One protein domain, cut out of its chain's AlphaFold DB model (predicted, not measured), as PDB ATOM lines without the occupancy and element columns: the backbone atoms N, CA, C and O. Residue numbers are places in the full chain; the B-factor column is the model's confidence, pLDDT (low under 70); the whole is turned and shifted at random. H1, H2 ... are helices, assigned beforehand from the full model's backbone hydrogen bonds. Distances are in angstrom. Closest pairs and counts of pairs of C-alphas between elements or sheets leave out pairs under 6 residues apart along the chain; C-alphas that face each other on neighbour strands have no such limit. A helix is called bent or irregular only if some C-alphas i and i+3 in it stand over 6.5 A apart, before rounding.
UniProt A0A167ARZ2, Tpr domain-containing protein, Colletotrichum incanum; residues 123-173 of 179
ATOM      1  N   TYR A 123      36.140 -15.059 -35.703       66.44
ATOM      2  CA  TYR A 123      34.747 -15.458 -35.923       66.44
ATOM      3  C   TYR A 123      34.611 -16.340 -37.166       66.44
ATOM      4  O   TYR A 123      34.030 -17.412 -37.076       66.44
ATOM      5  N   LEU A 124      35.264 -15.965 -38.272       68.25
ATOM      6  CA  LEU A 124      35.355 -16.770 -39.500       68.25
ATOM      7  C   LEU A 124      35.789 -18.215 -39.209       68.25
ATOM      8  O   LEU A 124      35.117 -19.179 -39.562       68.25
ATOM      9  N   PHE A 125      36.928 -18.357 -38.527       70.88
ATOM     10  CA  PHE A 125      37.510 -19.662 -38.226       70.88
ATOM     11  C   PHE A 125      36.746 -20.395 -37.126       70.88
ATOM     12  O   PHE A 125      36.715 -21.621 -37.138       70.88
ATOM     13  N   GLY A 126      36.109 -19.672 -36.204       71.69
ATOM     14  CA  GLY A 126      35.146 -20.236 -35.265       71.69
ATOM     15  C   GLY A 126      33.981 -20.892 -36.003       71.69
ATOM     16  O   GLY A 126      33.696 -22.060 -35.765       71.69
ATOM     17  N   SER A 127      33.386 -20.195 -36.972       69.69
ATOM     18  CA  SER A 127      32.284 -20.718 -37.783       69.69
ATOM     19  C   SER A 127      32.699 -21.910 -38.648       69.69
ATOM     20  O   SER A 127      31.988 -22.912 -38.672       69.69
ATOM     21  N   VAL A 128      33.876 -21.867 -39.289       75.19
ATOM     22  CA  VAL A 128      34.417 -23.017 -40.044       75.19
ATOM     23  C   VAL A 128      34.643 -24.223 -39.126       75.19
ATOM     24  O   VAL A 128      34.220 -25.326 -39.456       75.19
ATOM     25  N   LYS A 129      35.248 -24.029 -37.945       76.94
ATOM     26  CA  LYS A 129      35.453 -25.109 -36.964       76.94
ATOM     27  C   LYS A 129      34.135 -25.686 -36.461       76.94
ATOM     28  O   LYS A 129      34.011 -26.903 -36.373       76.94
ATOM     29  N   ASN A 130      33.157 -24.837 -36.157       73.81
ATOM     30  CA  ASN A 130      31.836 -25.270 -35.706       73.81
ATOM     31  C   ASN A 130      31.117 -26.076 -36.791       73.81
ATOM     32  O   ASN A 130      30.527 -27.109 -36.486       73.81
ATOM     33  N   ARG A 131      31.219 -25.651 -38.056       76.19
ATOM     34  CA  ARG A 131      30.663 -26.393 -39.190       76.19
ATOM     35  C   ARG A 131      31.335 -27.753 -39.355       76.19
ATOM     36  O   ARG A 131      30.633 -28.755 -39.384       76.19
ATOM     37  N   ILE A 132      32.669 -27.800 -39.374       81.69
ATOM     38  CA  ILE A 132      33.421 -29.063 -39.442       81.69
ATOM     39  C   ILE A 132      33.030 -29.980 -38.284       81.69
ATOM     40  O   ILE A 132      32.778 -31.153 -38.508       81.69
ATOM     41  N   ARG A 133      32.924 -29.451 -37.059       79.88
ATOM     42  CA  ARG A 133      32.510 -30.223 -35.878       79.88
ATOM     43  C   ARG A 133      31.090 -30.777 -36.007       79.88
ATOM     44  O   ARG A 133      30.844 -31.882 -35.544       79.88
ATOM     45  N   LYS A 134      30.166 -30.022 -36.609       80.31
ATOM     46  CA  LYS A 134      28.789 -30.472 -36.854       80.31
ATOM     47  C   LYS A 134      28.742 -31.584 -37.906       80.31
ATOM     48  O   LYS A 134      28.022 -32.552 -37.714       80.31
ATOM     49  N   MET A 135      29.534 -31.449 -38.968       81.12
ATOM     50  CA  MET A 135      29.532 -32.365 -40.110       81.12
ATOM     51  C   MET A 135      30.501 -33.549 -39.967       81.12
ATOM     52  O   MET A 135      30.466 -34.461 -40.779       81.12
ATOM     53  N   SER A 136      31.373 -33.582 -38.952       81.81
ATOM     54  CA  SER A 136      32.530 -34.498 -38.931       81.81
ATOM     55  C   SER A 136      32.184 -35.987 -38.946       81.81
ATOM     56  O   SER A 136      33.044 -36.793 -39.280       81.81
ATOM     57  N   ARG A 137      30.969 -36.361 -38.523       82.69
ATOM     58  CA  ARG A 137      30.489 -37.750 -38.590       82.69
ATOM     59  C   ARG A 137      30.021 -38.126 -39.993       82.69
ATOM     60  O   ARG A 137      30.296 -39.235 -40.426       82.69
ATOM     61  N   GLU A 138      29.337 -37.210 -40.668       88.75
ATOM     62  CA  GLU A 138      28.808 -37.399 -42.023       88.75
ATOM     63  C   GLU A 138      29.938 -37.317 -43.056       88.75
ATOM     64  O   GLU A 138      30.043 -38.154 -43.944       88.75
ATOM     65  N   ASP A 139      30.862 -36.378 -42.860       89.12
ATOM     66  CA  ASP A 139      31.984 -36.127 -43.761       89.12
ATOM     67  C   ASP A 139      33.234 -36.957 -43.393       89.12
ATOM     68  O   ASP A 139      34.345 -36.631 -43.811       89.12
ATOM     69  N   ALA A 140      33.090 -38.014 -42.583       86.19
ATOM     70  CA  ALA A 140      34.221 -38.784 -42.056       86.19
ATOM     71  C   ALA A 140      35.102 -39.372 -43.171       86.19
ATOM     72  O   ALA A 140      36.330 -39.323 -43.075       86.19
ATOM     73  N   ASP A 141      34.488 -39.867 -44.245       89.19
ATOM     74  CA  ASP A 141      35.212 -40.437 -45.382       89.19
ATOM     75  C   ASP A 141      35.904 -39.353 -46.220       89.19
ATOM     76  O   ASP A 141      37.048 -39.535 -46.632       89.19
ATOM     77  N   LEU A 142      35.283 -38.177 -46.370       86.75
ATOM     78  CA  LEU A 142      35.887 -37.016 -47.037       86.75
ATOM     79  C   LEU A 142      37.088 -36.469 -46.251       86.75
ATOM     80  O   LEU A 142      38.113 -36.118 -46.836       86.75
ATOM     81  N   ILE A 143      36.977 -36.427 -44.920       85.56
ATOM     82  CA  ILE A 143      38.055 -36.019 -44.010       85.56
ATOM     83  C   ILE A 143      39.242 -36.982 -44.108       85.56
ATOM     84  O   ILE A 143      40.385 -36.526 -44.131       85.56
ATOM     85  N   ARG A 144      38.978 -38.295 -44.143       85.94
ATOM     86  CA  ARG A 144      40.020 -39.328 -44.250       85.94
ATOM     87  C   ARG A 144      40.681 -39.352 -45.624       85.94
ATOM     88  O   ARG A 144      41.884 -39.577 -45.686       85.94
ATOM     89  N   ALA A 145      39.910 -39.141 -46.688       88.69
ATOM     90  CA  ALA A 145      40.409 -39.175 -48.058       88.69
ATOM     91  C   ALA A 145      41.360 -38.005 -48.344       88.69
ATOM     92  O   ALA A 145      42.486 -38.221 -48.783       88.69
ATOM     93  N   ASP A 146      40.924 -36.773 -48.073       85.56
ATOM     94  CA  ASP A 146      41.767 -35.587 -48.205       85.56
ATOM     95  C   ASP A 146      41.252 -34.446 -47.321       85.56
ATOM     96  O   ASP A 146      40.415 -33.618 -47.707       85.56
ATOM     97  N   PHE A 147      41.826 -34.354 -46.123       82.56
ATOM     98  CA  PHE A 147      41.503 -33.297 -45.175       82.56
ATOM     99  C   PHE A 147      41.770 -31.888 -45.730       82.56
ATOM    100  O   PHE A 147      41.062 -30.944 -45.366       82.56
ATOM    101  N   LYS A 148      42.766 -31.717 -46.612       79.38
ATOM    102  CA  LYS A 148      43.109 -30.411 -47.188       79.38
ATOM    103  C   LYS A 148      41.995 -29.950 -48.125       79.38
ATOM    104  O   LYS A 148      41.495 -28.834 -47.961       79.38
ATOM    105  N   SER A 149      41.567 -30.810 -49.048       81.75
ATOM    106  CA  SER A 149      40.449 -30.520 -49.956       81.75
ATOM    107  C   SER A 149      39.135 -30.332 -49.205       81.75
ATOM    108  O   SER A 149      38.400 -29.381 -49.476       81.75
ATOM    109  N   TYR A 150      38.881 -31.156 -48.186       85.19
ATOM    110  CA  TYR A 150      37.719 -31.016 -47.314       85.19
ATOM    111  C   TYR A 150      37.691 -29.664 -46.583       85.19
ATOM    112  O   TYR A 150      36.693 -28.942 -46.617       85.19
ATOM    113  N   LEU A 151      38.803 -29.264 -45.962       78.88
ATOM    114  CA  LEU A 151      38.907 -27.978 -45.274       78.88
ATOM    115  C   LEU A 151      38.690 -26.807 -46.245       78.88
ATOM    116  O   LEU A 151      37.983 -25.852 -45.910       78.88
ATOM    117  N   LEU A 152      39.251 -26.884 -47.454       75.38
ATOM    118  CA  LEU A 152      39.046 -25.881 -48.502       75.38
ATOM    119  C   LEU A 152      37.582 -25.814 -48.955       75.38
ATOM    120  O   LEU A 152      37.054 -24.710 -49.108       75.38
ATOM    121  N   MET A 153      36.907 -26.957 -49.105       81.12
ATOM    122  CA  MET A 153      35.471 -27.019 -49.387       81.12
ATOM    123  C   MET A 153      34.669 -26.322 -48.285       81.12
ATOM    124  O   MET A 153      33.858 -25.448 -48.580       81.12
ATOM    125  N   GLN A 154      34.941 -26.614 -47.011       79.56
ATOM    126  CA  GLN A 154      34.221 -25.986 -45.898       79.56
ATOM    127  C   GLN A 154      34.471 -24.471 -45.832       79.56
ATOM    128  O   GLN A 154      33.551 -23.701 -45.569       79.56
ATOM    129  N   ILE A 155      35.680 -24.000 -46.153       74.19
ATOM    130  CA  ILE A 155      35.974 -22.560 -46.263       74.19
ATOM    131  C   ILE A 155      35.182 -21.907 -47.405       74.19
ATOM    132  O   ILE A 155      34.694 -20.782 -47.236       74.19
ATOM    133  N   ARG A 156      35.032 -22.592 -48.551       70.62
ATOM    134  CA  ARG A 156      34.194 -22.120 -49.668       70.62
ATOM    135  C   ARG A 156      32.725 -22.051 -49.260       70.62
ATOM    136  O   ARG A 156      32.093 -21.034 -49.514       70.62
ATOM    137  N   VAL A 157      32.215 -23.077 -48.579       70.44
ATOM    138  CA  VAL A 157      30.811 -23.150 -48.148       70.44
ATOM    139  C   VAL A 157      30.466 -22.077 -47.114       70.44
ATOM    140  O   VAL A 157      29.388 -21.497 -47.180       70.44
ATOM    141  N   VAL A 158      31.368 -21.765 -46.176       66.12
ATOM    142  CA  VAL A 158      31.127 -20.664 -45.222       66.12
ATOM    143  C   VAL A 158      31.298 -19.290 -45.907       66.12
ATOM    144  O   VAL A 158      30.724 -18.311 -45.433       66.12
ATOM    145  N   GLY A 159      32.009 -19.219 -47.047       58.72
ATOM    146  CA  GLY A 159      32.036 -18.072 -47.973       58.72
ATOM    147  C   GLY A 159      33.259 -17.144 -47.875       58.72
ATOM    148  O   GLY A 159      33.090 -15.936 -47.956       58.72
ATOM    149  N   GLY A 160      34.461 -17.669 -47.588       61.31
ATOM    150  CA  GLY A 160      35.697 -16.926 -47.239       61.31
ATOM    151  C   GLY A 160      36.240 -15.906 -48.250       61.31
ATOM    152  O   GLY A 160      36.372 -16.218 -49.431       61.31
ATOM    153  N   ASP A 161      36.766 -14.765 -47.772       58.34
ATOM    154  CA  ASP A 161      37.831 -14.059 -48.505       58.34
ATOM    155  C   ASP A 161      39.056 -14.987 -48.590       58.34
ATOM    156  O   ASP A 161      39.746 -15.250 -47.596       58.34
ATOM    157  N   ARG A 162      39.322 -15.498 -49.798       57.78
ATOM    158  CA  ARG A 162      40.411 -16.442 -50.086       57.78
ATOM    159  C   ARG A 162      41.763 -15.929 -49.584       57.78
ATOM    160  O   ARG A 162      42.565 -16.724 -49.101       57.78
ATOM    161  N   LYS A 163      42.007 -14.611 -49.602       59.28
ATOM    162  CA  LYS A 163      43.259 -14.011 -49.107       59.28
ATOM    163  C   LYS A 163      43.380 -14.115 -47.587       59.28
ATOM    164  O   LYS A 163      44.472 -14.315 -47.054       59.28
ATOM    165  N   VAL A 164      42.258 -14.005 -46.879       58.75
ATOM    166  CA  VAL A 164      42.193 -14.128 -45.419       58.75
ATOM    167  C   VAL A 164      42.418 -15.571 -44.974       58.75
ATOM    168  O   VAL A 164      43.204 -15.789 -44.050       58.75
ATOM    169  N   ALA A 165      41.781 -16.531 -45.648       60.56
ATOM    170  CA  ALA A 165      41.997 -17.955 -45.410       60.56
ATOM    171  C   ALA A 165      43.452 -18.353 -45.714       60.56
ATOM    172  O   ALA A 165      44.133 -18.903 -44.848       60.56
ATOM    173  N   ARG A 166      43.968 -17.968 -46.889       59.50
ATOM    174  CA  ARG A 166      45.346 -18.250 -47.323       59.50
ATOM    175  C   ARG A 166      46.387 -17.729 -46.329       59.50
ATOM    176  O   ARG A 166      47.292 -18.461 -45.948       59.50
ATOM    177  N   GLY A 167      46.241 -16.492 -45.848       59.12
ATOM    178  CA  GLY A 167      47.162 -15.926 -44.857       59.12
ATOM    179  C   GLY A 167      47.160 -16.662 -43.510       59.12
ATOM    180  O   GLY A 167      48.197 -16.723 -42.853       59.12
ATOM    181  N   HIS A 168      46.023 -17.229 -43.095       63.50
ATOM    182  CA  HIS A 168      45.907 -17.948 -41.824       63.50
ATOM    183  C   HIS A 168      46.493 -19.362 -41.898       63.50
ATOM    184  O   HIS A 168      47.222 -19.765 -40.994       63.50
ATOM    185  N   PHE A 169      46.240 -20.086 -42.993       61.50
ATOM    186  CA  PHE A 169      46.761 -21.442 -43.181       61.50
ATOM    187  C   PHE A 169      48.167 -21.504 -43.786       61.50
ATOM    188  O   PHE A 169      48.754 -22.583 -43.838       61.50
ATOM    189  N   ARG A 170      48.762 -20.362 -44.159       59.69
ATOM    190  CA  ARG A 170      50.151 -20.285 -44.642       59.69
ATOM    191  C   ARG A 170      51.140 -20.957 -43.680       59.69
ATOM    192  O   ARG A 170      52.051 -21.637 -44.131       59.69
ATOM    193  N   LYS A 171      50.948 -20.807 -42.362       52.44
ATOM    194  CA  LYS A 171      51.794 -21.463 -41.341       52.44
ATOM    195  C   LYS A 171      51.545 -22.968 -41.205       52.44
ATOM    196  O   LYS A 171      52.402 -23.665 -40.689       52.44
ATOM    197  N   ALA A 172      50.394 -23.450 -41.667       53.91
ATOM    198  CA  ALA A 172      50.050 -24.867 -41.721       53.91
ATOM    199  C   ALA A 172      50.417 -25.506 -43.077       53.91
ATOM    200  O   ALA A 172      49.976 -26.613 -43.351       53.91
ATOM    201  N   GLN A 173      51.163 -24.799 -43.943       55.81
ATOM    202  CA  GLN A 173      51.571 -25.245 -45.287       55.81
ATOM    203  C   GLN A 173      50.411 -25.631 -46.227       55.81
ATOM    204  O   GLN A 173      50.615 -26.216 -47.288       55.81
TER     205      GLN A 173
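What this domain is: This is residues 123 to 173 of the 179 residues of the protein "Tpr domain-containing protein" of Colletotrichum incanum (UniProt A0A167ARZ2). The longest helix, H1, crosses the last part of H3, while short H2 lies near H3's first half and H4 runs beside H3 without clearly touching it; contacts are few. The printed part has 51 residues with four named helices, H1 to H4 in chain order, and no named strand: all helix. It is compact, radius of gyration of the C-alphas 10.8 A, spanning 28 by 22 by 15 A.

Where its parts are: H1, residues 123 to 135, starts at C-alpha 123 (34.747, -15.458, -35.923) and measures 18.2 A. H3, residues 147 to 158, measures 16.3 A. H2 is residues 140 to 145, 8.6 A. H4, residues 162 to 172, 15.3 A, ends at C-alpha 172 (50.050, -24.867, -41.721); it is only just irregular, C-alphas 168 and 171 being 6.9 A apart.

How they stand to each other: Residues 127 to 132 of H1 alone touch H3, through its residues 154 to 158 alone; the closest C-alphas, Val 128 and Ile 155, are 6.4 A apart, at a steep tilt of 65 degrees, opposite ways. H2 and H3 are close but not clearly touching, closest C-alphas Ile 143 and Tyr 150, 6.0 A. So are H3 and H4, Ile 155 and Ala 165, 7.6 A, at a shallow tilt of 29 degrees. H1 and H4 are apart. In H1, H2 and H3 every O i to N i+4 pair is within hydrogen-bond range; in H4, 5 of 7.

The domain as a whole: The farthest C-alphas, Arg 137 and Lys 163, are 28.9 A apart. The printed part has no cut, and its three links are tight. Residues 123 to 124, 127 and 158 to 173 have pLDDT under 70.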